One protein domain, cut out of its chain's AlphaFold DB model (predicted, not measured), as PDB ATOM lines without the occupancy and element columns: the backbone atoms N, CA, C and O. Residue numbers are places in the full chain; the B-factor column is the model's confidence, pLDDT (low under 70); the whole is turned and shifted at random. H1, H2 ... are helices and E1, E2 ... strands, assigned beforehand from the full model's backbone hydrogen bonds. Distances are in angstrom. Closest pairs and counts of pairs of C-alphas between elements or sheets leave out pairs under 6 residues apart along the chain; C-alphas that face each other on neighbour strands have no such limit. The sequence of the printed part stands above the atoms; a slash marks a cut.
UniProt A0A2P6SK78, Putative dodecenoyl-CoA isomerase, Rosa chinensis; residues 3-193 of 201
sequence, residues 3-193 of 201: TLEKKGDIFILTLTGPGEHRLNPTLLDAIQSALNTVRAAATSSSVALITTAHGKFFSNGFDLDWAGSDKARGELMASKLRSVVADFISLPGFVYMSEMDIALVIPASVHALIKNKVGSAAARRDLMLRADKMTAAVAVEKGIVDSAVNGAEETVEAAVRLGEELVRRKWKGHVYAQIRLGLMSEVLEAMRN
ATOM      1  N   THR A   3     -28.039 -24.110  25.363       95.38
ATOM      2  CA  THR A   3     -27.438 -23.097  24.485       95.38
ATOM      3  C   THR A   3     -28.521 -22.421  23.651       95.38
ATOM      4  O   THR A   3     -29.612 -22.966  23.492       95.38
ATOM      5  N   LEU A   4     -28.230 -21.228  23.131       96.12
ATOM      6  CA  LEU A   4     -29.107 -20.498  22.219       96.12
ATOM      7  C   LEU A   4     -28.293 -20.046  21.003       96.12
ATOM      8  O   LEU A   4     -27.351 -19.270  21.141       96.12
ATOM      9  N   GLU A   5     -28.665 -20.524  19.823       95.88
ATOM     10  CA  GLU A   5     -28.082 -20.130  18.541       95.88
ATOM     11  C   GLU A   5     -29.077 -19.263  17.758       95.88
ATOM     12  O   GLU A   5     -30.283 -19.501  17.806       95.88
ATOM     13  N   LYS A   6     -28.587 -18.261  17.019       94.31
ATOM     14  CA  LYS A   6     -29.401 -17.447  16.105       94.31
ATOM     15  C   LYS A   6     -28.956 -17.680  14.660       94.31
ATOM     16  O   LYS A   6     -27.796 -17.440  14.333       94.31
ATOM     17  N   LYS A   7     -29.890 -18.070  13.791       92.38
ATOM     18  CA  LYS A   7     -29.715 -18.234  12.340       92.38
ATOM     19  C   LYS A   7     -30.738 -17.366  11.609       92.38
ATOM     20  O   LYS A   7     -31.905 -17.727  11.501       92.38
ATOM     21  N   GLY A   8     -30.317 -16.189  11.144       91.56
ATOM     22  CA  GLY A   8     -31.247 -15.203  10.581       91.56
ATOM     23  C   GLY A   8     -32.298 -14.780  11.614       91.56
ATOM     24  O   GLY A   8     -31.943 -14.310  12.692       91.56
ATOM     25  N   ASP A   9     -33.577 -14.976  11.300       91.81
ATOM     26  CA  ASP A   9     -34.719 -14.702  12.189       91.81
ATOM     27  C   ASP A   9     -35.167 -15.935  13.010       91.81
ATOM     28  O   ASP A   9     -36.186 -15.903  13.703       91.81
ATOM     29  N   ILE A  10     -34.408 -17.032  12.953       93.19
ATOM     30  CA  ILE A  10     -34.668 -18.256  13.711       93.19
ATOM     31  C   ILE A  10     -33.721 -18.336  14.906       93.19
ATOM     32  O   ILE A  10     -32.507 -18.187  14.772       93.19
ATOM     33  N   PHE A  11     -34.277 -18.613  16.079       94.50
ATOM     34  CA  PHE A  11     -33.536 -18.955  17.285       94.50
ATOM     35  C   PHE A  11     -33.672 -20.449  17.565       94.50
ATOM     36  O   PHE A  11     -34.769 -20.994  17.476       94.50
ATOM     37  N   ILE A  12     -32.574 -21.105  17.932       94.00
ATOM     38  CA  ILE A  12     -32.531 -22.527  18.276       94.00
ATOM     39  C   ILE A  12     -31.998 -22.649  19.702       94.00
ATOM     40  O   ILE A  12     -30.821 -22.402  19.960       94.00
ATOM     41  N   LEU A  13     -32.881 -22.991  20.636       94.25
ATOM     42  CA  LEU A  13     -32.540 -23.311  22.016       94.25
ATOM     43  C   LEU A  13     -32.309 -24.818  22.133       94.25
ATOM     44  O   LEU A  13     -33.251 -25.597  21.992       94.25
ATOM     45  N   THR A  14     -31.089 -25.225  22.463       92.94
ATOM     46  CA  THR A  14     -30.729 -26.640  22.589       92.94
ATOM     47  C   THR A  14     -30.466 -26.996  24.044       92.94
ATOM     48  O   THR A  14     -29.596 -26.402  24.681       92.94
ATOM     49  N   LEU A  15     -31.184 -27.979  24.584       92.31
ATOM     50  CA  LEU A  15     -30.848 -28.611  25.859       92.31
ATOM     51  C   LEU A  15     -29.598 -29.482  25.667       92.31
ATOM     52  O   LEU A  15     -29.523 -30.294  24.746       92.31
ATOM     53  N   THR A  16     -28.595 -29.272  26.511       90.12
ATOM     54  CA  THR A  16     -27.268 -29.880  26.417       90.12
ATOM     55  C   THR A  16     -26.848 -30.564  27.715       90.12
ATOM     56  O   THR A  16     -27.296 -30.234  28.824       90.12
ATOM     57  N   GLY A  17     -25.879 -31.467  27.576       80.50
ATOM     58  CA  GLY A  17     -25.250 -32.208  28.665       80.50
ATOM     59  C   GLY A  17     -25.419 -33.718  28.484       80.50
ATOM     60  O   GLY A  17     -26.215 -34.150  27.659       80.50
ATOM     61  N   PRO A  18     -24.665 -34.533  29.238       67.94
ATOM     62  CA  PRO A  18     -24.719 -35.993  29.127       67.94
ATOM     63  C   PRO A  18     -25.939 -36.623  29.829       67.94
ATOM     64  O   PRO A  18     -26.136 -37.830  29.736       67.94
ATOM     65  N   GLY A  19     -26.714 -35.836  30.581       73.25
ATOM     66  CA  GLY A  19     -27.841 -36.317  31.383       73.25
ATOM     67  C   GLY A  19     -29.179 -36.315  30.641       73.25
ATOM     68  O   GLY A  19     -29.292 -35.889  29.500       73.25
ATOM     69  N   GLU A  20     -30.237 -36.719  31.338       84.56
ATOM     70  CA  GLU A  20     -31.598 -36.857  30.794       84.56
ATOM     71  C   GLU A  20     -32.394 -35.533  30.734       84.56
ATOM     72  O   GLU A  20     -33.624 -35.521  30.769       84.56
ATOM     73  N   HIS A  21     -31.683 -34.400  30.727       89.44
ATOM     74  CA  HIS A  21     -32.234 -33.038  30.751       89.44
ATOM     75  C   HIS A  21     -33.370 -32.827  31.768       89.44
ATOM     76  O   HIS A  21     -34.400 -32.220  31.456       89.44
ATOM     77  N   ARG A  22     -33.184 -33.331  32.995       90.75
ATOM     78  CA  ARG A  22     -34.125 -33.104  34.098       90.75
ATOM     79  C   ARG A  22     -34.206 -31.618  34.438       90.75
ATOM     80  O   ARG A  22     -33.190 -30.922  34.511       90.75
ATOM     81  N   LEU A  23     -35.430 -31.138  34.616       89.94
ATOM     82  CA  LEU A  23     -35.745 -29.751  34.920       89.94
ATOM     83  C   LEU A  23     -35.399 -29.475  36.382       89.94
ATOM     84  O   LEU A  23     -36.121 -29.883  37.290       89.94
ATOM     85  N   ASN A  24     -34.288 -28.771  36.574       90.50
ATOM     86  CA  ASN A  24     -33.821 -28.243  37.850       90.50
ATOM     87  C   ASN A  24     -33.730 -26.705  37.794       90.50
ATOM     88  O   ASN A  24     -33.839 -26.135  36.702       90.50
ATOM     89  N   PRO A  25     -33.518 -25.995  38.921       91.38
ATOM     90  CA  PRO A  25     -33.586 -24.537  38.927       91.38
ATOM     91  C   PRO A  25     -32.559 -23.901  37.996       91.38
ATOM     92  O   PRO A  25     -32.882 -22.951  37.296       91.38
ATOM     93  N   THR A  26     -31.349 -24.462  37.934       92.50
ATOM     94  CA  THR A  26     -30.277 -23.968  37.065       92.50
ATOM     95  C   THR A  26     -30.661 -24.066  35.591       92.50
ATOM     96  O   THR A  26     -30.434 -23.123  34.834       92.50
ATOM     97  N   LEU A  27     -31.256 -25.184  35.168       92.56
ATOM     98  CA  LEU A  27     -31.719 -25.336  33.792       92.56
ATOM     99  C   LEU A  27     -32.895 -24.401  33.486       92.56
ATOM    100  O   LEU A  27     -32.901 -23.767  32.433       92.56
ATOM    101  N   LEU A  28     -33.857 -24.283  34.404       92.50
ATOM    102  CA  LEU A  28     -35.003 -23.387  34.245       92.50
ATOM    103  C   LEU A  28     -34.562 -21.920  34.134       92.50
ATOM    104  O   LEU A  28     -35.060 -21.204  33.270       92.50
ATOM    105  N   ASP A  29     -33.576 -21.495  34.926       93.88
ATOM    106  CA  ASP A  29     -33.010 -20.143  34.854       93.88
ATOM    107  C   ASP A  29     -32.263 -19.894  33.537       93.88
ATOM    108  O   ASP A  29     -32.380 -18.819  32.945       93.88
ATOM    109  N   ALA A  30     -31.541 -20.895  33.028       94.62
ATOM    110  CA  ALA A  30     -30.867 -20.798  31.736       94.62
ATOM    111  C   ALA A  30     -31.869 -20.676  30.573       94.62
ATOM    112  O   ALA A  30     -31.698 -19.831  29.692       94.62
ATOM    113  N   ILE A  31     -32.952 -21.461  30.598       93.38
ATOM    114  CA  ILE A  31     -34.045 -21.361  29.621       93.38
ATOM    115  C   ILE A  31     -34.700 -19.979  29.706       93.38
ATOM    116  O   ILE A  31     -34.872 -19.313  28.688       93.38
ATOM    117  N   GLN A  32     -35.014 -19.517  30.916       93.31
ATOM    118  CA  GLN A  32     -35.619 -18.210  31.159       93.31
ATOM    119  C   GLN A  32     -34.760 -17.063  30.603       93.31
ATOM    120  O   GLN A  32     -35.279 -16.137  29.976       93.31
ATOM    121  N   SER A  33     -33.442 -17.142  30.799       94.94
ATOM    122  CA  SER A  33     -32.478 -16.191  30.243       94.94
ATOM    123  C   SER A  33     -32.506 -16.185  28.711       94.94
ATOM    124  O   SER A  33     -32.646 -15.124  28.102       94.94
ATOM    125  N   ALA A  34     -32.483 -17.363  28.082       94.62
ATOM    126  CA  ALA A  34     -32.550 -17.485  26.630       94.62
ATOM    127  C   ALA A  34     -33.872 -16.945  26.050       94.62
ATOM    128  O   ALA A  34     -33.859 -16.227  25.049       94.62
ATOM    129  N   LEU A  35     -35.011 -17.215  26.696       91.62
ATOM    130  CA  LEU A  35     -36.310 -16.672  26.284       91.62
ATOM    131  C   LEU A  35     -36.331 -15.138  26.342       91.62
ATOM    132  O   LEU A  35     -36.871 -14.496  25.438       91.62
ATOM    133  N   ASN A  36     -35.692 -14.533  27.346       92.25
ATOM    134  CA  ASN A  36     -35.553 -13.078  27.426       92.25
ATOM    135  C   ASN A  36     -34.717 -12.513  26.266       92.25
ATOM    136  O   ASN A  36     -35.093 -11.490  25.690       92.25
ATOM    137  N   THR A  37     -33.644 -13.198  25.859       92.25
ATOM    138  CA  THR A  37     -32.863 -12.827  24.668       92.25
ATOM    139  C   THR A  37     -33.710 -12.862  23.394       92.25
ATOM    140  O   THR A  37     -33.678 -11.913  22.608       92.25
ATOM    141  N   VAL A  38     -34.511 -13.914  23.196       90.31
ATOM    142  CA  VAL A  38     -35.389 -14.041  22.018       90.31
ATOM    143  C   VAL A  38     -36.442 -12.931  21.993       90.31
ATOM    144  O   VAL A  38     -36.666 -12.314  20.953       90.31
ATOM    145  N   ARG A  39     -37.059 -12.622  23.140       87.56
ATOM    146  CA  ARG A  39     -38.051 -11.539  23.253       87.56
ATOM    147  C   ARG A  39     -37.486 -10.179  22.899       87.56
ATOM    148  O   ARG A  39     -38.142  -9.427  22.186       87.56
ATOM    149  N   ALA A  40     -36.279  -9.877  23.372       87.19
ATOM    150  CA  ALA A  40     -35.613  -8.625  23.044       87.19
ATOM    151  C   ALA A  40     -35.424  -8.483  21.522       87.19
ATOM    152  O   ALA A  40     -35.679  -7.414  20.967       87.19
ATOM    153  N   ALA A  41     -35.078  -9.575  20.831       84.44
ATOM    154  CA  ALA A  41     -34.940  -9.592  19.376       84.44
ATOM    155  C   ALA A  41     -36.284  -9.478  18.627       84.44
ATOM    156  O   ALA A  41     -36.360  -8.795  17.608       84.44
ATOM    157  N   ALA A  42     -37.354 -10.079  19.157       82.69
ATOM    158  CA  ALA A  42     -38.695 -10.083  18.559       82.69
ATOM    159  C   ALA A  42     -39.388  -8.702  18.521       82.69
ATOM    160  O   ALA A  42     -40.483  -8.565  17.973       82.69
ATOM    161  N   THR A  43     -38.786  -7.671  19.123       76.12
ATOM    162  CA  THR A  43     -39.309  -6.294  19.109       76.12
ATOM    163  C   THR A  43     -39.215  -5.638  17.732       76.12
ATOM    164  O   THR A  43     -40.057  -4.810  17.389       76.12
ATOM    165  N   SER A  44     -38.198  -6.011  16.949       73.12
ATOM    166  CA  SER A  44     -37.820  -5.316  15.712       73.12
ATOM    167  C   SER A  44     -38.066  -6.143  14.447       73.12
ATOM    168  O   SER A  44     -38.214  -5.575  13.366       73.12
ATOM    169  N   SER A  45     -38.147  -7.471  14.561       75.75
ATOM    170  CA  SER A  45     -38.464  -8.373  13.451       75.75
ATOM    171  C   SER A  45     -39.348  -9.537  13.903       75.75
ATOM    172  O   SER A  45     -39.474  -9.833  15.093       75.75
ATOM    173  N   SER A  46     -40.012 -10.181  12.940       85.31
ATOM    174  CA  SER A  46     -40.698 -11.449  13.185       85.31
ATOM    175  C   SER A  46     -39.643 -12.536  13.350       85.31
ATOM    176  O   SER A  46     -38.805 -12.694  12.470       85.31
ATOM    177  N   VAL A  47     -39.681 -13.258  14.467       90.00
ATOM    178  CA  VAL A  47     -38.718 -14.319  14.784       90.00
ATOM    179  C   VAL A  47     -39.452 -15.591  15.186       90.00
ATOM    180  O   VAL A  47     -40.573 -15.524  15.698       90.00
ATOM    181  N   ALA A  48     -38.816 -16.743  14.998       90.75
ATOM    182  CA  ALA A  48     -39.303 -18.017  15.523       90.75
ATOM    183  C   ALA A  48     -38.290 -18.619  16.499       90.75
ATOM    184  O   ALA A  48     -37.081 -18.478  16.317       90.75
ATOM    185  N   LEU A  49     -38.791 -19.302  17.530       91.69
ATOM    186  CA  LEU A  49     -37.981 -20.114  18.432       91.69
ATOM    187  C   LEU A  49     -38.236 -21.592  18.154       91.69
ATOM    188  O   LEU A  49     -39.381 -22.035  18.128       91.69
ATOM    189  N   ILE A  50     -37.149 -22.340  18.040       90.75
ATOM    190  CA  ILE A  50     -37.117 -23.794  18.006       90.75
ATOM    191  C   ILE A  50     -36.457 -24.251  19.295       90.75
ATOM    192  O   ILE A  50     -35.394 -23.751  19.661       90.75
ATOM    193  N   THR A  51     -37.078 -25.197  19.986       91.50
ATOM    194  CA  THR A  51     -36.465 -25.882  21.121       91.50
ATOM    195  C   THR A  51     -36.092 -27.296  20.705       91.50
ATOM    196  O   THR A  51     -36.852 -27.988  20.033       91.50
ATOM    197  N   THR A  52     -34.891 -27.721  21.072       91.62
ATOM    198  CA  THR A  52     -34.367 -29.055  20.776       91.62
ATOM    199  C   THR A  52     -33.439 -29.514  21.897       91.62
ATOM    200  O   THR A  52     -33.259 -28.816  22.896       91.62
ATOM    201  N   ALA A  53     -32.871 -30.706  21.765       90.50
ATOM    202  CA  ALA A  53     -32.048 -31.339  22.776       90.50
ATOM    203  C   ALA A  53     -30.987 -32.251  22.146       90.50
ATOM    204  O   ALA A  53     -31.214 -32.848  21.096       90.50
ATOM    205  N   HIS A  54     -29.835 -32.382  22.804       88.06
ATOM    206  CA  HIS A  54     -28.818 -33.368  22.444       88.06
ATOM    207  C   HIS A  54     -29.138 -34.769  22.984       88.06
ATOM    208  O   HIS A  54     -29.745 -34.945  24.034       88.06
ATOM    209  N   GLY A  55     -28.634 -35.798  22.309       84.00
ATOM    210  CA  GLY A  55     -28.761 -37.173  22.785       84.00
ATOM    211  C   GLY A  55     -30.172 -37.739  22.629       84.00
ATOM    212  O   GLY A  55     -30.929 -37.352  21.745       84.00
ATOM    213  N   LYS A  56     -30.498 -38.734  23.461       80.50
ATOM    214  CA  LYS A  56     -31.702 -39.563  23.297       80.50
ATOM    215  C   LYS A  56     -32.987 -38.887  23.781       80.50
ATOM    216  O   LYS A  56     -34.068 -39.221  23.304       80.50
ATOM    217  N   PHE A  57     -32.880 -38.000  24.765       82.94
ATOM    218  CA  PHE A  57     -34.030 -37.443  25.465       82.94
ATOM    219  C   PHE A  57     -34.173 -35.961  25.157       82.94
ATOM    220  O   PHE A  57     -33.206 -35.209  25.255       82.94
ATOM    221  N   PHE A  58     -35.403 -35.526  24.879       85.75
ATOM    222  CA  PHE A  58     -35.709 -34.103  24.939       85.75
ATOM    223  C   PHE A  58     -35.574 -33.616  26.384       85.75
ATOM    224  O   PHE A  58     -34.676 -32.843  26.699       85.75
ATOM    225  N   SER A  59     -36.415 -34.144  27.275       87.00
ATOM    226  CA  SER A  59     -36.331 -33.976  28.725       87.00
ATOM    227  C   SER A  59     -37.080 -35.105  29.423       87.00
ATOM    228  O   SER A  59     -38.156 -35.490  28.972       87.00
ATOM    229  N   ASN A  60     -36.539 -35.597  30.540       85.62
ATOM    230  CA  ASN A  60     -37.226 -36.522  31.448       85.62
ATOM    231  C   ASN A  60     -38.007 -35.798  32.561       85.62
ATOM    232  O   ASN A  60     -38.285 -36.376  33.611       85.62
ATOM    233  N   GLY A  61     -38.374 -34.534  32.336       84.19
ATOM    234  CA  GLY A  61     -39.284 -33.800  33.206       84.19
ATOM    235  C   GLY A  61     -38.641 -33.341  34.512       84.19
ATOM    236  O   GLY A  61     -37.453 -33.032  34.563       84.19
ATOM    237  N   PHE A  62     -39.456 -33.220  35.557       84.69
ATOM    238  CA  PHE A  62     -39.081 -32.624  36.840       84.69
ATOM    239  C   PHE A  62     -37.935 -33.384  37.531       84.69
ATOM    240  O   PHE A  62     -37.930 -34.615  37.583       84.69
ATOM    241  N   ASP A  63     -36.972 -32.654  38.095       88.94
ATOM    242  CA  ASP A  63     -35.955 -33.235  38.975       88.94
ATOM    243  C   ASP A  63     -36.562 -33.500  40.364       88.94
ATOM    244  O   ASP A  63     -36.560 -32.636  41.247       88.94
ATOM    245  N   LEU A  64     -37.170 -34.682  40.513       86.62
ATOM    246  CA  LEU A  64     -37.880 -35.092  41.729       86.62
ATOM    247  C   LEU A  64     -36.940 -35.286  42.917       86.62
ATOM    248  O   LEU A  64     -37.317 -34.933  44.031       86.62
ATOM    249  N   ASP A  65     -35.722 -35.773  42.685       88.06
ATOM    250  CA  ASP A  65     -34.732 -35.976  43.744       88.06
ATOM    251  C   ASP A  65     -34.324 -34.630  44.353       88.06
ATOM    252  O   ASP A  65     -34.284 -34.459  45.575       88.06
ATOM    253  N   TRP A  66     -34.093 -33.623  43.504       88.31
ATOM    254  CA  TRP A  66     -33.807 -32.273  43.973       88.31
ATOM    255  C   TRP A  66     -35.024 -31.635  44.654       88.31
ATOM    256  O   TRP A  66     -34.905 -31.081  45.751       88.31
ATOM    257  N   ALA A  67     -36.202 -31.708  44.027       86.75
ATOM    258  CA  ALA A  67     -37.413 -31.046  44.514       86.75
ATOM    259  C   ALA A  67     -37.968 -31.665  45.806       86.75
ATOM    260  O   ALA A  67     -38.470 -30.939  46.657       86.75
ATOM    261  N   GLY A  68     -37.860 -32.986  45.962       85.50
ATOM    262  CA  GLY A  68     -38.357 -33.729  47.120       85.50
ATOM    263  C   GLY A  68     -37.467 -33.630  48.358       85.50
ATOM    264  O   GLY A  68     -37.873 -34.055  49.433       85.50
ATOM    265  N   SER A  69     -36.267 -33.055  48.227       87.00
ATOM    266  CA  SER A  69     -35.306 -32.959  49.334       87.00
ATOM    267  C   SER A  69     -35.711 -31.984  50.449       87.00
ATOM    268  O   SER A  69     -35.235 -32.127  51.572       87.00
ATOM    269  N   ASP A  70     -36.574 -31.006  50.158       90.12
ATOM    270  CA  ASP A  70     -37.222 -30.129  51.141       90.12
ATOM    271  C   ASP A  70     -38.440 -29.420  50.513       90.12
ATOM    272  O   ASP A  70     -38.458 -29.134  49.313       90.12
ATOM    273  N   LYS A  71     -39.443 -29.070  51.328       84.44
ATOM    274  CA  LYS A  71     -40.681 -28.423  50.872       84.44
ATOM    275  C   LYS A  71     -40.422 -27.106  50.132       84.44
ATOM    276  O   LYS A  71     -41.031 -26.873  49.087       84.44
ATOM    277  N   ALA A  72     -39.498 -26.271  50.616       87.38
ATOM    278  CA  ALA A  72     -39.206 -24.986  49.980       87.38
ATOM    279  C   ALA A  72     -38.572 -25.167  48.590       87.38
ATOM    280  O   ALA A  72     -38.810 -24.368  47.682       87.38
ATOM    281  N   ARG A  73     -37.803 -26.245  48.389       88.38
ATOM    282  CA  ARG A  73     -37.253 -26.605  47.073       88.38
ATOM    283  C   ARG A  73     -38.357 -27.029  46.112       88.38
ATOM    284  O   ARG A  73     -38.379 -26.548  44.980       88.38
ATOM    285  N   GLY A  74     -39.303 -27.845  46.571       84.31
ATOM    286  CA  GLY A  74     -40.490 -28.206  45.794       84.31
ATOM    287  C   GLY A  74     -41.285 -26.979  45.331       84.31
ATOM    288  O   GLY A  74     -41.575 -26.835  44.140       84.31
ATOM    289  N   GLU A  75     -41.565 -26.046  46.244       85.56
ATOM    290  CA  GLU A  75     -42.280 -24.797  45.942       85.56
ATOM    291  C   GLU A  75     -41.508 -23.899  44.962       85.56
ATOM    292  O   GLU A  75     -42.088 -23.390  43.994       85.56
ATOM    293  N   LEU A  76     -40.194 -23.751  45.161       87.38
ATOM    294  CA  LEU A  76     -39.317 -22.982  44.279       87.38
ATOM    295  C   LEU A  76     -39.295 -23.560  42.862       87.38
ATOM    296  O   LEU A  76     -39.448 -22.814  41.891       87.38
ATOM    297  N   MET A  77     -39.130 -24.878  42.730       86.88
ATOM    298  CA  MET A  77     -39.119 -25.529  41.423       86.88
ATOM    299  C   MET A  77     -40.464 -25.372  40.720       86.88
ATOM    300  O   MET A  77     -40.504 -25.002  39.548       86.88
ATOM    301  N   ALA A  78     -41.567 -25.607  41.435       84.50
ATOM    302  CA  ALA A  78     -42.904 -25.468  40.874       84.50
ATOM    303  C   ALA A  78     -43.153 -24.029  40.392       84.50
ATOM    304  O   ALA A  78     -43.726 -23.824  39.325       84.50
ATOM    305  N   SER A  79     -42.674 -23.028  41.139       86.50
ATOM    306  CA  SER A  79     -42.743 -21.617  40.745       86.50
ATOM    307  C   SER A  79     -41.944 -21.322  39.471       86.50
ATOM    308  O   SER A  79     -42.493 -20.772  38.514       86.50
ATOM    309  N   LYS A  80     -40.677 -21.758  39.407       88.50
ATOM    310  CA  LYS A  80     -39.822 -21.574  38.221       88.50
ATOM    311  C   LYS A  80     -40.387 -22.277  36.990       88.50
ATOM    312  O   LYS A  80     -40.422 -21.680  35.918       88.50
ATOM    313  N   LEU A  81     -40.877 -23.509  37.142       85.12
ATOM    314  CA  LEU A  81     -41.482 -24.248  36.039       85.12
ATOM    315  C   LEU A  81     -42.714 -23.517  35.504       85.12
ATOM    316  O   LEU A  81     -42.826 -23.348  34.296       85.12
ATOM    317  N   ARG A  82     -43.609 -23.033  36.375       83.81
ATOM    318  CA  ARG A  82     -44.781 -22.250  35.946       83.81
ATOM    319  C   ARG A  82     -44.381 -20.990  35.179       83.81
ATOM    320  O   ARG A  82     -44.996 -20.708  34.157       83.81
ATOM    321  N   SER A  83     -43.345 -20.276  35.627       85.31
ATOM    322  CA  SER A  83     -42.815 -19.098  34.921       85.31
ATOM    323  C   SER A  83     -42.332 -19.458  33.514       85.31
ATOM    324  O   SER A  83     -42.773 -18.869  32.530       85.31
ATOM    325  N   VAL A  84     -41.493 -20.490  33.400       85.81
ATOM    326  CA  VAL A  84     -40.966 -20.949  32.108       85.81
ATOM    327  C   VAL A  84     -42.083 -21.477  31.201       85.81
ATOM    328  O   VAL A  84     -42.086 -21.204  30.003       85.81
ATOM    329  N   VAL A  85     -43.069 -22.192  31.748       81.81
ATOM    330  CA  VAL A  85     -44.227 -22.666  30.981       81.81
ATOM    331  C   VAL A  85     -45.084 -21.496  30.505       81.81
ATOM    332  O   VAL A  85     -45.467 -21.490  29.342       81.81
ATOM    333  N   ALA A  86     -45.354 -20.486  31.335       82.06
ATOM    334  CA  ALA A  86     -46.067 -19.277  30.914       82.06
ATOM    335  C   ALA A  86     -45.340 -18.562  29.764       82.06
ATOM    336  O   ALA A  86     -45.968 -18.096  28.810       82.06
ATOM    337  N   ASP A  87     -44.013 -18.562  29.805       81.94
ATOM    338  CA  ASP A  87     -43.189 -17.996  28.752       81.94
ATOM    339  C   ASP A  87     -43.264 -18.799  27.453       81.94
ATOM    340  O   ASP A  87     -43.490 -18.227  26.380       81.94
ATOM    341  N   PHE A  88     -43.185 -20.128  27.547       78.38
ATOM    342  CA  PHE A  88     -43.421 -21.026  26.420       78.38
ATOM    343  C   PHE A  88     -44.868 -21.038  25.942       78.38
ATOM    344  O   PHE A  88     -45.093 -21.346  24.783       78.38
ATOM    345  N   ILE A  89     -45.868 -20.675  26.747       71.50
ATOM    346  CA  ILE A  89     -47.263 -20.619  26.291       71.50
ATOM    347  C   ILE A  89     -47.422 -19.611  25.154       71.50
ATOM    348  O   ILE A  89     -48.306 -19.801  24.322       71.50
ATOM    349  N   SER A  90     -46.521 -18.634  25.016       59.16
ATOM    350  CA  SER A  90     -46.434 -17.753  23.844       59.16
ATOM    351  C   SER A  90     -45.780 -18.384  22.590       59.16
ATOM    352  O   SER A  90     -45.790 -17.762  21.531       59.16
ATOM    353  N   LEU A  91     -45.287 -19.631  22.662       50.16
ATOM    354  CA  LEU A  91     -44.449 -20.327  21.664       50.16
ATOM    355  C   LEU A  91     -44.884 -21.807  21.429       50.16
ATOM    356  O   LEU A  91     -45.404 -22.458  22.331       50.16
ATOM    357  N   PRO A  92     -44.782 -22.388  20.221       39.19
ATOM    358  CA  PRO A  92     -45.222 -23.776  19.956       39.19
ATOM    359  C   PRO A  92     -44.343 -24.854  20.648       39.19
ATOM    360  O   PRO A  92     -43.154 -24.627  20.832       39.19
ATOM    361  N   GLY A  93     -44.911 -26.019  21.028       44.28
ATOM    362  CA  GLY A  93     -44.182 -27.148  21.656       44.28
ATOM    363  C   GLY A  93     -45.062 -28.346  22.098       44.28
ATOM    364  O   GLY A  93     -46.276 -28.182  22.234       44.28
ATOM    365  N   PHE A  94     -44.442 -29.523  22.330       40.69
ATOM    366  CA  PHE A  94     -45.071 -30.843  22.617       40.69
ATOM    367  C   PHE A  94     -44.620 -31.481  23.955       40.69
ATOM    368  O   PHE A  94     -43.611 -31.059  24.516       40.69
ATOM    369  N   VAL A  95     -45.348 -32.501  24.458       50.03
ATOM    370  CA  VAL A  95     -45.136 -33.132  25.788       50.03
ATOM    371  C   VAL A  95     -45.416 -34.656  25.793       50.03
ATOM    372  O   VAL A  95     -46.367 -35.108  25.162       50.03
ATOM    373  N   TYR A  96     -44.624 -35.423  26.563       50.50
ATOM    374  CA  TYR A  96     -44.916 -36.779  27.086       50.50
ATOM    375  C   TYR A  96     -44.996 -36.730  28.626       50.50
ATOM    376  O   TYR A  96     -44.358 -35.869  29.230       50.50
ATOM    377  N   MET A  97     -45.752 -37.639  29.254       57.69
ATOM    378  CA  MET A  97     -46.065 -37.618  30.688       57.69
ATOM    379  C   MET A  97     -46.060 -39.020  31.312       57.69
ATOM    380  O   MET A  97     -46.553 -39.962  30.698       57.69
ATOM    381  N   SER A  98     -45.516 -39.155  32.526       55.62
ATOM    382  CA  SER A  98     -45.354 -40.430  33.252       55.62
ATOM    383  C   SER A  98     -45.951 -40.412  34.664       55.62
ATOM    384  O   SER A  98     -45.664 -41.294  35.462       55.62
ATOM    385  N   GLU A  99     -46.738 -39.394  35.012       68.88
ATOM    386  CA  GLU A  99     -47.171 -39.084  36.380       68.88
ATOM    387  C   GLU A  99     -47.942 -40.234  37.044       68.88
ATOM    388  O   GLU A  99     -47.748 -40.486  38.233       68.88
ATOM    389  N   MET A 100     -48.744 -40.978  36.276       53.59
ATOM    390  CA  MET A 100     -49.451 -42.171  36.759       53.59
ATOM    391  C   MET A 100     -48.498 -43.310  37.153       53.59
ATOM    392  O   MET A 100     -48.746 -43.978  38.154       53.59
ATOM    393  N   ASP A 101     -47.393 -43.497  36.424       53.16
ATOM    394  CA  ASP A 101     -46.405 -44.551  36.708       53.16
ATOM    395  C   ASP A 101     -45.616 -44.274  37.995       53.16
ATOM    396  O   ASP A 101     -45.107 -45.194  38.632       53.16
ATOM    397  N   ILE A 102     -45.503 -43.000  38.380       71.94
ATOM    398  CA  ILE A 102     -44.725 -42.546  39.542       71.94
ATOM    399  C   ILE A 102     -45.602 -42.008  40.683       71.94
ATOM    400  O   ILE A 102     -45.091 -41.372  41.601       71.94
ATOM    401  N   ALA A 103     -46.913 -42.267  40.630       69.75
ATOM    402  CA  ALA A 103     -47.898 -41.882  41.643       69.75
ATOM    403  C   ALA A 103     -47.917 -40.375  41.985       69.75
ATOM    404  O   ALA A 103     -48.122 -39.989  43.139       69.75
ATOM    405  N   LEU A 104     -47.735 -39.512  40.981       71.56
ATOM    406  CA  LEU A 104     -47.871 -38.065  41.134       71.56
ATOM    407  C   LEU A 104     -49.235 -37.582  40.650       71.56
ATOM    408  O   LEU A 104     -49.706 -37.927  39.568       71.56
ATOM    409  N   VAL A 105     -49.856 -36.710  41.443       72.75
ATOM    410  CA  VAL A 105     -51.077 -36.023  41.023       72.75
ATOM    411  C   VAL A 105     -50.697 -34.876  40.095       72.75
ATOM    412  O   VAL A 105     -50.001 -33.943  40.501       72.75
ATOM    413  N   ILE A 106     -51.183 -34.934  38.855       72.75
ATOM    414  CA  ILE A 106     -50.987 -33.878  37.858       72.75
ATOM    415  C   ILE A 106     -51.619 -32.578  38.388       72.75
ATOM    416  O   ILE A 106     -52.829 -32.550  38.643       72.75
ATOM    417  N   PRO A 107     -50.847 -31.487  38.544       76.19
ATOM    418  CA  PRO A 107     -51.387 -30.208  38.992       76.19
ATOM    419  C   PRO A 107     -52.458 -29.664  38.040       76.19
ATOM    420  O   PRO A 107     -52.402 -29.891  36.828       76.19
ATOM    421  N   ALA A 108     -53.392 -28.865  38.565       80.19
ATOM    422  CA  ALA A 108     -54.472 -28.267  37.771       80.19
ATOM    423  C   ALA A 108     -53.949 -27.471  36.560       80.19
ATOM    424  O   ALA A 108     -54.522 -27.533  35.472       80.19
ATOM    425  N   SER A 109     -52.816 -26.786  36.725       73.31
ATOM    426  CA  SER A 109     -52.159 -26.025  35.663       73.31
ATOM    427  C   SER A 109     -51.670 -26.901  34.502       73.31
ATOM    428  O   SER A 109     -51.840 -26.545  33.336       73.31
ATOM    429  N   VAL A 110     -51.118 -28.078  34.803       79.19
ATOM    430  CA  VAL A 110     -50.657 -29.046  33.799       79.19
ATOM    431  C   VAL A 110     -51.856 -29.715  33.122       79.19
ATOM    432  O   VAL A 110     -51.871 -29.851  31.901       79.19
ATOM    433  N   HIS A 111     -52.918 -30.027  33.871       83.31
ATOM    434  CA  HIS A 111     -54.171 -30.522  33.292       83.31
ATOM    435  C   HIS A 111     -54.785 -29.520  32.300       83.31
ATOM    436  O   HIS A 111     -55.144 -29.906  31.184       83.31
ATOM    437  N   ALA A 112     -54.857 -28.235  32.658       86.25
ATOM    438  CA  ALA A 112     -55.353 -27.194  31.760       86.25
ATOM    439  C   ALA A 112     -54.537 -27.129  30.458       86.25
ATOM    440  O   ALA A 112     -55.112 -27.080  29.369       86.25
ATOM    441  N   LEU A 113     -53.204 -27.213  30.561       84.69
ATOM    442  CA  LEU A 113     -52.311 -27.242  29.403       84.69
ATOM    443  C   LEU A 113     -52.607 -28.436  28.480       84.69
ATOM    444  O   LEU A 113     -52.774 -28.249  27.276       84.69
ATOM    445  N   ILE A 114     -52.727 -29.650  29.025       86.81
ATOM    446  CA  ILE A 114     -53.009 -30.857  28.226       86.81
ATOM    447  C   ILE A 114     -54.385 -30.775  27.580       86.81
ATOM    448  O   ILE A 114     -54.531 -31.104  26.408       86.81
ATOM    449  N   LYS A 115     -55.406 -30.325  28.319       88.12
ATOM    450  CA  LYS A 115     -56.766 -30.182  27.788       88.12
ATOM    451  C   LYS A 115     -56.798 -29.244  26.584       88.12
ATOM    452  O   LYS A 115     -57.519 -29.510  25.627       88.12
ATOM    453  N   ASN A 116     -56.007 -28.178  26.642       87.81
ATOM    454  CA  ASN A 116     -55.890 -27.207  25.569       87.81
ATOM    455  C   ASN A 116     -55.105 -27.752  24.358       87.81
ATOM    456  O   ASN A 116     -55.497 -27.505  23.221       87.81
ATOM    457  N   LYS A 117     -54.028 -28.513  24.587       84.31
ATOM    458  CA  LYS A 117     -53.150 -29.027  23.518       84.31
ATOM    459  C   LYS A 117     -53.632 -30.318  22.871       84.31
ATOM    460  O   LYS A 117     -53.423 -30.512  21.682       84.31
ATOM    461  N   VAL A 118     -54.287 -31.185  23.631       89.19
ATOM    462  CA  VAL A 118     -54.761 -32.490  23.170       89.19
ATOM    463  C   VAL A 118     -56.278 -32.433  23.072       89.19
ATOM    464  O   VAL A 118     -56.984 -32.678  24.050       89.19
ATOM    465  N   GLY A 119     -56.795 -32.099  21.888       85.19
ATOM    466  CA  GLY A 119     -58.232 -31.884  21.668       85.19
ATOM    467  C   GLY A 119     -59.091 -33.146  21.838       85.19
ATOM    468  O   GLY A 119     -60.232 -33.068  22.306       85.19
ATOM    469  N   SER A 120     -58.535 -34.326  21.551       91.81
ATOM    470  CA  SER A 120     -59.248 -35.605  21.653       91.81
ATOM    471  C   SER A 120     -59.379 -36.085  23.102       91.81
ATOM    472  O   SER A 120     -58.392 -36.335  23.791       91.81
ATOM    473  N   ALA A 121     -60.617 -36.286  23.564       91.25
ATOM    474  CA  ALA A 121     -60.882 -36.845  24.892       91.25
ATOM    475  C   ALA A 121     -60.329 -38.270  25.059       91.25
ATOM    476  O   ALA A 121     -59.907 -38.637  26.154       91.25
ATOM    477  N   ALA A 122     -60.317 -39.062  23.982       92.06
ATOM    478  CA  ALA A 122     -59.719 -40.391  23.987       92.06
ATOM    479  C   ALA A 122     -58.195 -40.297  24.142       92.06
ATOM    480  O   ALA A 122     -57.644 -40.928  25.037       92.06
ATOM    481  N   ALA A 123     -57.542 -39.423  23.370       91.12
ATOM    482  CA  ALA A 123     -56.101 -39.202  23.485       91.12
ATOM    483  C   ALA A 123     -55.701 -38.710  24.885       91.12
ATOM    484  O   ALA A 123     -54.729 -39.201  25.448       91.12
ATOM    485  N   ARG A 124     -56.491 -37.812  25.494       91.75
ATOM    486  CA  ARG A 124     -56.273 -37.383  26.887       91.75
ATOM    487  C   ARG A 124     -56.403 -38.527  27.886       91.75
ATOM    488  O   ARG A 124     -55.636 -38.573  28.837       91.75
ATOM    489  N   ARG A 125     -57.354 -39.443  27.693       89.88
ATOM    490  CA  ARG A 125     -57.531 -40.611  28.571       89.88
ATOM    491  C   ARG A 125     -56.324 -41.543  28.496       89.88
ATOM    492  O   ARG A 125     -55.817 -41.954  29.532       89.88
ATOM    493  N   ASP A 126     -55.870 -41.840  27.286       89.31
ATOM    494  CA  ASP A 126     -54.716 -42.711  27.046       89.31
ATOM    495  C   ASP A 126     -53.442 -42.088  27.639       89.31
ATOM    496  O   ASP A 126     -52.709 -42.733  28.382       89.31
ATOM    497  N   LEU A 127     -53.241 -40.787  27.406       85.81
ATOM    498  CA  LEU A 127     -52.091 -40.048  27.918       85.81
ATOM    499  C   LEU A 127     -52.113 -39.899  29.448       85.81
ATOM    500  O   LEU A 127     -51.134 -40.208  30.112       85.81
ATOM    501  N   MET A 128     -53.214 -39.398  30.017       85.12
ATOM    502  CA  MET A 128     -53.254 -38.971  31.423       85.12
ATOM    503  C   MET A 128     -53.656 -40.075  32.397       85.12
ATOM    504  O   MET A 128     -53.247 -40.020  33.548       85.12
ATOM    505  N   LEU A 129     -54.500 -41.024  31.979       86.19
ATOM    506  CA  LEU A 129     -55.045 -42.050  32.877       86.19
ATOM    507  C   LEU A 129     -54.432 -43.428  32.646       86.19
ATOM    508  O   LEU A 129     -54.386 -44.216  33.587       86.19
ATOM    509  N   ARG A 130     -53.978 -43.733  31.423       85.25
ATOM    510  CA  ARG A 130     -53.276 -44.994  31.130       85.25
ATOM    511  C   ARG A 130     -51.757 -44.869  31.133       85.25
ATOM    512  O   ARG A 130     -51.099 -45.894  31.225       85.25
ATOM    513  N   ALA A 131     -51.222 -43.644  31.070       84.38
ATOM    514  CA  ALA A 131     -49.782 -43.396  30.958       84.38
ATOM    515  C   ALA A 131     -49.156 -44.099  29.733       84.38
ATOM    516  O   ALA A 131     -48.005 -44.537  29.755       84.38
ATOM    517  N   ASP A 132     -49.922 -44.226  28.644       83.75
ATOM    518  CA  ASP A 132     -49.474 -44.977  27.475       83.75
ATOM    519  C   ASP A 132     -48.206 -44.340  26.874       83.75
ATOM    520  O   ASP A 132     -48.176 -43.161  26.508       83.75
ATOM    521  N   LYS A 133     -47.157 -45.151  26.698       79.62
ATOM    522  CA  LYS A 133     -45.982 -44.774  25.901       79.62
ATOM    523  C   LYS A 133     -46.336 -44.852  24.425       79.62
ATOM    524  O   LYS A 133     -46.639 -45.923  23.907       79.62
ATOM    525  N   MET A 134     -46.268 -43.715  23.740       83.06
ATOM    526  CA  MET A 134     -46.666 -43.600  22.339       83.06
ATOM    527  C   MET A 134     -45.457 -43.351  21.441       83.06
ATOM    528  O   MET A 134     -44.536 -42.615  21.795       83.06
ATOM    529  N   THR A 135     -45.471 -43.948  20.251       86.31
ATOM    530  CA  THR A 135     -44.544 -43.572  19.180       86.31
ATOM    531  C   THR A 135     -44.958 -42.221  18.588       86.31
ATOM    532  O   THR A 135     -46.108 -41.798  18.726       86.31
ATOM    533  N   ALA A 136     -44.045 -41.552  17.877       84.12
ATOM    534  CA  ALA A 136     -44.347 -40.276  17.225       84.12
ATOM    535  C   ALA A 136     -45.509 -40.393  16.218       84.12
ATOM    536  O   ALA A 136     -46.375 -39.526  16.183       84.12
ATOM    537  N   ALA A 137     -45.586 -41.495  15.465       86.31
ATOM    538  CA  ALA A 137     -46.676 -41.744  14.519       86.31
ATOM    539  C   ALA A 137     -48.048 -41.839  15.213       86.31
ATOM    540  O   ALA A 137     -49.007 -41.209  14.775       86.31
ATOM    541  N   VAL A 138     -48.127 -42.560  16.338       88.62
ATOM    542  CA  VAL A 138     -49.361 -42.657  17.136       88.62
ATOM    543  C   VAL A 138     -49.723 -41.302  17.750       88.62
ATOM    544  O   VAL A 138     -50.897 -40.943  17.818       88.62
ATOM    545  N   ALA A 139     -48.728 -40.521  18.179       88.88
ATOM    546  CA  ALA A 139     -48.957 -39.179  18.704       88.88
ATOM    547  C   ALA A 139     -49.516 -38.218  17.635       88.88
ATOM    548  O   ALA A 139     -50.369 -37.393  17.967       88.88
ATOM    549  N   VAL A 140     -49.097 -38.348  16.368       89.19
ATOM    550  CA  VAL A 140     -49.689 -37.612  15.233       89.19
ATOM    551  C   VAL A 140     -51.138 -38.041  15.018       89.19
ATOM    552  O   VAL A 140     -52.027 -37.196  14.990       89.19
ATOM    553  N   GLU A 141     -51.400 -39.349  14.930       90.69
ATOM    554  CA  GLU A 141     -52.752 -39.893  14.729       90.69
ATOM    555  C   GLU A 141     -53.733 -39.410  15.810       90.69
ATOM    556  O   GLU A 141     -54.877 -39.053  15.532       90.69
ATOM    557  N   LYS A 142     -53.266 -39.348  17.061       90.12
ATOM    558  CA  LYS A 142     -54.058 -38.891  18.208       90.12
ATOM    559  C   LYS A 142     -54.165 -37.365  18.326       90.12
ATOM    560  O   LYS A 142     -54.852 -36.892  19.234       90.12
ATOM    561  N   GLY A 143     -53.510 -36.602  17.447       88.38
ATOM    562  CA  GLY A 143     -53.492 -35.137  17.477       88.38
ATOM    563  C   GLY A 143     -52.788 -34.566  18.710       88.38
ATOM    564  O   GLY A 143     -53.188 -33.523  19.222       88.38
ATOM    565  N   ILE A 144     -51.796 -35.287  19.236       86.62
ATOM    566  CA  ILE A 144     -50.933 -34.837  20.339       86.62
ATOM    567  C   ILE A 144     -49.756 -34.035  19.780       86.62
ATOM    568  O   ILE A 144     -49.339 -33.057  20.401       86.62
ATOM    569  N   VAL A 145     -49.235 -34.441  18.614       86.38
ATOM    570  CA  VAL A 145     -48.208 -33.698  17.879       86.38
ATOM    571  C   VAL A 145     -48.645 -33.367  16.453       86.38
ATOM    572  O   VAL A 145     -49.429 -34.105  15.865       86.38
ATOM    573  N   ASP A 146     -48.133 -32.267  15.896       85.75
ATOM    574  CA  ASP A 146     -48.538 -31.784  14.566       85.75
ATOM    575  C   ASP A 146     -47.932 -32.613  13.420       85.75
ATOM    576  O   ASP A 146     -48.524 -32.741  12.350       85.75
ATOM    577  N   SER A 147     -46.729 -33.163  13.616       87.88
ATOM    578  CA  SER A 147     -46.036 -33.979  12.613       87.88
ATOM    579  C   SER A 147     -44.982 -34.889  13.245       87.88
ATOM    580  O   SER A 147     -44.571 -34.685  14.388       87.88
ATOM    581  N   ALA A 148     -44.545 -35.894  12.488       87.88
ATOM    582  CA  ALA A 148     -43.455 -36.790  12.849       87.88
ATOM    583  C   ALA A 148     -42.558 -37.032  11.631       87.88
ATOM    584  O   ALA A 148     -43.049 -37.202  10.516       87.88
ATOM    585  N   VAL A 149     -41.249 -37.062  11.865       86.88
ATOM    586  CA  VAL A 149     -40.210 -37.384  10.875       86.88
ATOM    587  C   VAL A 149     -39.216 -38.376  11.486       86.88
ATOM    588  O   VAL A 149     -39.311 -38.694  12.677       86.88
ATOM    589  N   ASN A 150     -38.285 -38.903  10.690       84.75
ATOM    590  CA  ASN A 150     -37.429 -39.997  11.126       84.75
ATOM    591  C   ASN A 150     -36.136 -39.466  11.757       84.75
ATOM    592  O   ASN A 150     -35.143 -39.181  11.102       84.75
ATOM    593  N   GLY A 151     -36.121 -39.407  13.085       80.38
ATOM    594  CA  GLY A 151     -34.907 -39.115  13.844       80.38
ATOM    595  C   GLY A 151     -34.723 -37.641  14.202       80.38
ATOM    596  O   GLY A 151     -35.465 -36.754  13.778       80.38
ATOM    597  N   ALA A 152     -33.747 -37.395  15.077       80.38
ATOM    598  CA  ALA A 152     -33.579 -36.105  15.742       80.38
ATOM    599  C   ALA A 152     -33.127 -34.991  14.785       80.38
ATOM    600  O   ALA A 152     -33.637 -33.877  14.869       80.38
ATOM    601  N   GLU A 153     -32.209 -35.293  13.864       84.19
ATOM    602  CA  GLU A 153     -31.694 -34.320  12.895       84.19
ATOM    603  C   GLU A 153     -32.796 -33.856  11.938       84.19
ATOM    604  O   GLU A 153     -33.103 -32.665  11.891       84.19
ATOM    605  N   GLU A 154     -33.497 -34.796  11.295       85.19
ATOM    606  CA  GLU A 154     -34.643 -34.494  10.429       85.19
ATOM    607  C   GLU A 154     -35.736 -33.706  11.167       85.19
ATOM    608  O   GLU A 154     -36.372 -32.828  10.584       85.19
ATOM    609  N   THR A 155     -35.946 -33.990  12.461       87.19
ATOM    610  CA  THR A 155     -36.914 -33.264  13.302       87.19
ATOM    611  C   THR A 155     -36.514 -31.804  13.470       87.19
ATOM    612  O   THR A 155     -37.356 -30.916  13.323       87.19
ATOM    613  N   VAL A 156     -35.232 -31.534  13.738       86.56
ATOM    614  CA  VAL A 156     -34.722 -30.160  13.837       86.56
ATOM    615  C   VAL A 156     -34.842 -29.452  12.494       86.56
ATOM    616  O   VAL A 156     -35.325 -28.324  12.453       86.56
ATOM    617  N   GLU A 157     -34.483 -30.102  11.390       89.69
ATOM    618  CA  GLU A 157     -34.633 -29.505  10.062       89.69
ATOM    619  C   GLU A 157     -36.093 -29.196   9.714       89.69
ATOM    620  O   GLU A 157     -36.391 -28.128   9.179       89.69
ATOM    621  N   ALA A 158     -37.024 -30.103  10.027       88.94
ATOM    622  CA  ALA A 158     -38.452 -29.887   9.816       88.94
ATOM    623  C   ALA A 158     -38.972 -28.706  10.650       88.94
ATOM    624  O   ALA A 158     -39.706 -27.863  10.129       88.94
ATOM    625  N   ALA A 159     -38.539 -28.598  11.909       88.44
ATOM    626  CA  ALA A 159     -38.862 -27.465  12.769       88.44
ATOM    627  C   ALA A 159     -38.275 -26.146  12.236       88.44
ATOM    628  O   ALA A 159     -38.958 -25.121  12.273       88.44
ATOM    629  N   VAL A 160     -37.051 -26.164  11.691       91.81
ATOM    630  CA  VAL A 160     -36.430 -25.000  11.034       91.81
ATOM    631  C   VAL A 160     -37.235 -24.573   9.816       91.81
ATOM    632  O   VAL A 160     -37.613 -23.406   9.734       91.81
ATOM    633  N   ARG A 161     -37.588 -25.505   8.923       93.00
ATOM    634  CA  ARG A 161     -38.413 -25.207   7.739       93.00
ATOM    635  C   ARG A 161     -39.756 -24.577   8.116       93.00
ATOM    636  O   ARG A 161     -40.159 -23.590   7.500       93.00
ATOM    637  N   LEU A 162     -40.423 -25.109   9.143       91.06
ATOM    638  CA  LEU A 162     -41.672 -24.542   9.658       91.06
ATOM    639  C   LEU A 162     -41.455 -23.142  10.254       91.06
ATOM    640  O   LEU A 162     -42.221 -22.222   9.973       91.06
ATOM    641  N   GLY A 163     -40.400 -22.956  11.050       90.62
ATOM    642  CA  GLY A 163     -40.039 -21.658  11.614       90.62
ATOM    643  C   GLY A 163     -39.808 -20.601  10.533       90.62
ATOM    644  O   GLY A 163     -40.346 -19.497  10.624       90.62
ATOM    645  N   GLU A 164     -39.077 -20.947   9.475       92.50
ATOM    646  CA  GLU A 164     -38.846 -20.071   8.324       92.50
ATOM    647  C   GLU A 164     -40.144 -19.727   7.589       92.50
ATOM    648  O   GLU A 164     -40.350 -18.575   7.204       92.50
ATOM    649  N   GLU A 165     -41.045 -20.696   7.402       92.88
ATOM    650  CA  GLU A 165     -42.360 -20.448   6.813       92.88
ATOM    651  C   GLU A 165     -43.159 -19.428   7.626       92.88
ATOM    652  O   GLU A 165     -43.688 -18.468   7.059       92.88
ATOM    653  N   LEU A 166     -43.199 -19.596   8.950       90.19
ATOM    654  CA  LEU A 166     -43.908 -18.695   9.855       90.19
ATOM    655  C   LEU A 166     -43.291 -17.292   9.861       90.19
ATOM    656  O   LEU A 166     -44.022 -16.305   9.769       90.19
ATOM    657  N   VAL A 167     -41.961 -17.183   9.886       90.00
ATOM    658  CA  VAL A 167     -41.258 -15.892   9.794       90.00
ATOM    659  C   VAL A 167     -41.556 -15.189   8.467       90.00
ATOM    660  O   VAL A 167     -41.815 -13.982   8.452       90.00
ATOM    661  N   ARG A 168     -41.604 -15.921   7.342       92.44
ATOM    662  CA  ARG A 168     -41.929 -15.352   6.017       92.44
ATOM    663  C   ARG A 168     -43.309 -14.696   5.963       92.44
ATOM    664  O   ARG A 168     -43.522 -13.823   5.122       92.44
ATOM    665  N   ARG A 169     -44.226 -15.046   6.873       90.38
ATOM    666  CA  ARG A 169     -45.535 -14.383   7.007       90.38
ATOM    667  C   ARG A 169     -45.420 -12.928   7.470       90.38
ATOM    668  O   ARG A 169     -46.381 -12.180   7.302       90.38
ATOM    669  N   LYS A 170     -44.280 -12.531   8.058       88.12
ATOM    670  CA  LYS A 170     -43.999 -11.178   8.570       88.12
ATOM    671  C   LYS A 170     -45.096 -10.655   9.500       88.12
ATOM    672  O   LYS A 170     -45.462  -9.479   9.468       88.12
ATOM    673  N   TRP A 171     -45.652 -11.541  10.325       85.25
ATOM    674  CA  TRP A 171     -46.658 -11.153  11.303       85.25
ATOM    675  C   TRP A 171     -46.072 -10.193  12.332       85.25
ATOM    676  O   TRP A 171     -44.930 -10.335  12.771       85.25
ATOM    677  N   LYS A 172     -46.890  -9.230  12.763       84.00
ATOM    678  CA  LYS A 172     -46.549  -8.367  13.893       84.00
ATOM    679  C   LYS A 172     -46.501  -9.231  15.153       84.00
ATOM    680  O   LYS A 172     -47.548  -9.665  15.632       84.00
ATOM    681  N   GLY A 173     -45.300  -9.469  15.683       80.56
ATOM    682  CA  GLY A 173     -45.072 -10.391  16.803       80.56
ATOM    683  C   GLY A 173     -45.960 -10.107  18.017       80.56
ATOM    684  O   GLY A 173     -46.551 -11.033  18.563       80.56
ATOM    685  N   HIS A 174     -46.156  -8.832  18.373       82.62
ATOM    686  CA  HIS A 174     -47.050  -8.454  19.474       82.62
ATOM    687  C   HIS A 174     -48.514  -8.860  19.225       82.62
ATOM    688  O   HIS A 174     -49.176  -9.306  20.154       82.62
ATOM    689  N   VAL A 175     -49.019  -8.761  17.988       87.19
ATOM    690  CA  VAL A 175     -50.394  -9.172  17.647       87.19
ATOM    691  C   VAL A 175     -50.531 -10.685  17.766       87.19
ATOM    692  O   VAL A 175     -51.451 -11.166  18.423       87.19
ATOM    693  N   TYR A 176     -49.592 -11.437  17.183       86.12
ATOM    694  CA  TYR A 176     -49.584 -12.898  17.275       86.12
ATOM    695  C   TYR A 176     -49.510 -13.367  18.734       86.12
ATOM    696  O   TYR A 176     -50.284 -14.228  19.150       86.12
ATOM    697  N   ALA A 177     -48.637 -12.745  19.534       84.19
ATOM    698  CA  ALA A 177     -48.515 -13.025  20.957       84.19
ATOM    699  C   ALA A 177     -49.827 -12.753  21.706       84.19
ATOM    700  O   ALA A 177     -50.273 -13.620  22.448       84.19
ATOM    701  N   GLN A 178     -50.486 -11.608  21.488       86.56
ATOM    702  CA  GLN A 178     -51.758 -11.283  22.153       86.56
ATOM    703  C   GLN A 178     -52.886 -12.256  21.783       86.56
ATOM    704  O   GLN A 178     -53.593 -12.732  22.669       86.56
ATOM    705  N   ILE A 179     -53.015 -12.625  20.502       88.12
ATOM    706  CA  ILE A 179     -53.986 -13.646  20.067       88.12
ATOM    707  C   ILE A 179     -53.707 -14.970  20.779       88.12
ATOM    708  O   ILE A 179     -54.621 -15.616  21.292       88.12
ATOM    709  N   ARG A 180     -52.436 -15.369  20.850       87.12
ATOM    710  CA  ARG A 180     -52.036 -16.622  21.478       87.12
ATOM    711  C   ARG A 180     -52.244 -16.619  22.995       87.12
ATOM    712  O   ARG A 180     -52.677 -17.630  23.536       87.12
ATOM    713  N   LEU A 181     -51.999 -15.496  23.669       86.56
ATOM    714  CA  LEU A 181     -52.338 -15.319  25.084       86.56
ATOM    715  C   LEU A 181     -53.849 -15.461  25.311       86.56
ATOM    716  O   LEU A 181     -54.252 -16.109  26.272       86.56
ATOM    717  N   GLY A 182     -54.674 -14.927  24.404       88.69
ATOM    718  CA  GLY A 182     -56.128 -15.105  24.430       88.69
ATOM    719  C   GLY A 182     -56.561 -16.562  24.231       88.69
ATOM    720  O   GLY A 182     -57.373 -17.064  24.998       88.69
ATOM    721  N   LEU A 183     -55.977 -17.273  23.257       87.56
ATOM    722  CA  LEU A 183     -56.261 -18.698  23.012       87.56
ATOM    723  C   LEU A 183     -55.898 -19.597  24.205       87.56
ATOM    724  O   LEU A 183     -56.481 -20.666  24.374       87.56
ATOM    725  N   MET A 184     -54.913 -19.186  25.005       86.94
ATOM    726  CA  MET A 184     -54.365 -19.956  26.124       86.94
ATOM    727  C   MET A 184     -54.768 -19.369  27.488       86.94
ATOM    728  O   MET A 184     -54.136 -19.686  28.496       86.94
ATOM    729  N   SER A 185     -55.787 -18.506  27.537       88.88
ATOM    730  CA  SER A 185     -56.176 -17.763  28.743       88.88
ATOM    731  C   SER A 185     -56.501 -18.680  29.926       88.88
ATOM    732  O   SER A 185     -55.965 -18.461  31.009       88.88
ATOM    733  N   GLU A 186     -57.267 -19.753  29.703       87.88
ATOM    734  CA  GLU A 186     -57.594 -20.759  30.730       87.88
ATOM    735  C   GLU A 186     -56.334 -21.412  31.318       87.88
ATOM    736  O   GLU A 186     -56.236 -21.641  32.523       87.88
ATOM    737  N   VAL A 187     -55.333 -21.687  30.474       86.88
ATOM    738  CA  VAL A 187     -54.061 -22.267  30.923       86.88
ATOM    739  C   VAL A 187     -53.300 -21.253  31.773       86.88
ATOM    740  O   VAL A 187     -52.789 -21.600  32.832       86.88
ATOM    741  N   LEU A 188     -53.245 -19.991  31.343       85.94
ATOM    742  CA  LEU A 188     -52.576 -18.921  32.086       85.94
ATOM    743  C   LEU A 188     -53.257 -18.642  33.429       85.94
ATOM    744  O   LEU A 188     -52.572 -18.405  34.421       85.94
ATOM    745  N   GLU A 189     -54.585 -18.692  33.485       87.31
ATOM    746  CA  GLU A 189     -55.353 -18.605  34.728       87.31
ATOM    747  C   GLU A 189     -55.014 -19.755  35.671       87.31
ATOM    748  O   GLU A 189     -54.668 -19.511  36.826       87.31
ATOM    749  N   ALA A 190     -55.004 -20.991  35.171       85.25
ATOM    750  CA  ALA A 190     -54.620 -22.154  35.962       85.25
ATOM    751  C   ALA A 190     -53.151 -22.102  36.426       85.25
ATOM    752  O   ALA A 190     -52.827 -22.618  37.488       85.25
ATOM    753  N   MET A 191     -52.251 -21.470  35.663       81.94
ATOM    754  CA  MET A 191     -50.856 -21.252  36.075       81.94
ATOM    755  C   MET A 191     -50.725 -20.191  37.178       81.94
ATOM    756  O   MET A 191     -49.819 -20.292  38.005       81.94
ATOM    757  N   ARG A 192     -51.605 -19.178  37.200       82.31
ATOM    758  CA  ARG A 192     -51.649 -18.149  38.256       82.31
ATOM    759  C   ARG A 192     -52.290 -18.668  39.539       82.31
ATOM    760  O   ARG A 192     -51.852 -18.309  40.628       82.31
ATOM    761  N   ASN A 193     -53.318 -19.497  39.407       75.44
ATOM    762  CA  ASN A 193     -54.042 -20.046  40.540       75.44
ATOM    763  C   ASN A 193     -53.226 -21.204  41.128       75.44
ATOM    764  O   ASN A 193     -53.084 -22.263  40.522       75.44
TER     765      ASN A 193
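This is residues 3 to 193 of the 201 residues of the protein "Putative dodecenoyl-CoA isomerase" of Rosa chinensis (UniProt A0A2P6SK78). A small three-stranded sheet is held between two long helices, H1 over one face and H7 over the other. H3 packs beside H1, H4 and H9 lie side by side beyond H3, and H5 and H6 sit far from the sheet, with a long unnamed stretch, residues 90 to 107, between H3 and H4. The printed part has 191 residues, with named elements in the order E1 E2 H1 E3 H2 H3 H4 H5 H6 H7 H8 H9; the sheet is mixed, in the order E1, E2, E3, and the class is mostly helix. The whole is compact, with a radius of gyration of the C-alphas of 16.7 A, and rounded, spanning 45 by 38 by 36 A.

E1, residues 3 to 7, and E2, residues 10 to 15, form an antiparallel hairpin; N 5 and O 12 are 2.9 A apart, within hydrogen-bond range. E3, residues 48 to 53, is parallel to E2, with N 13 and O 50 at 2.8 A. H1, residues 25 to 41, is on the sheet at a height of 9.9 A, over E2 and along the strands. E2, H1 and E3 form a strand-helix-strand unit, two parallel neighbour strands joined through a helix, with a right-handed crossover. H7, residues 152 to 168, is on the opposite face at a height of 8.5 A, over E2 and E3, giving three layers, helices on both faces of a sheet. The hub is H3, residues 71 to 89, which touches H1 at a shallow tilt of 25 degrees, the same way; their closest C-alphas, of Gln 32 and Val 84, are 6.1 A apart. H2, residues 64 to 67, touches H3 only at the corner, with C-alphas 67 and 74 closest at 4.4 A. H9, residues 185 to 192, only just touches H3, with 3 pairs of C-alphas within 8 A, the closest Arg 82 and Met 191 at 6.2 A. H4, residues 108 to 117, touches H9 at a shallow tilt of 24 degrees, opposite ways, with C-alphas 109 and 190 closest at 4.6 A. H5, residues 121 to 129, is close to H4 but not clearly touching, the closest C-alphas, 115 and 124, being 7.3 A apart. H8, residues 173 to 183, is likewise close to H3, with C-alphas 89 and 181 at 7.4 A, while H6, residues 136 to 141, touches no helix. Every O i to N i+4 pair is within hydrogen-bond range in H1 and H3 to H9; H2 is too short for one.

E1 begins at C-alpha 3, (-27.438, -23.097, 24.485), and H9 ends at C-alpha 192, (-51.649, -18.149, 38.256). From first to last C-alpha, H3 measures 26.6 A, H1 24.6 A, H7 24.4 A, E3 16.8 A and E2 16.4 A.

The C-alphas farthest apart, of Asp 70 and Arg 168, are 47.7 A apart. The printed part has no cut, and the link from H3 to H4, 18 residues, is long. The mean pLDDT of the printed part is 84.5; residue 18, residues 90 to 101 and residue 103 are under 70.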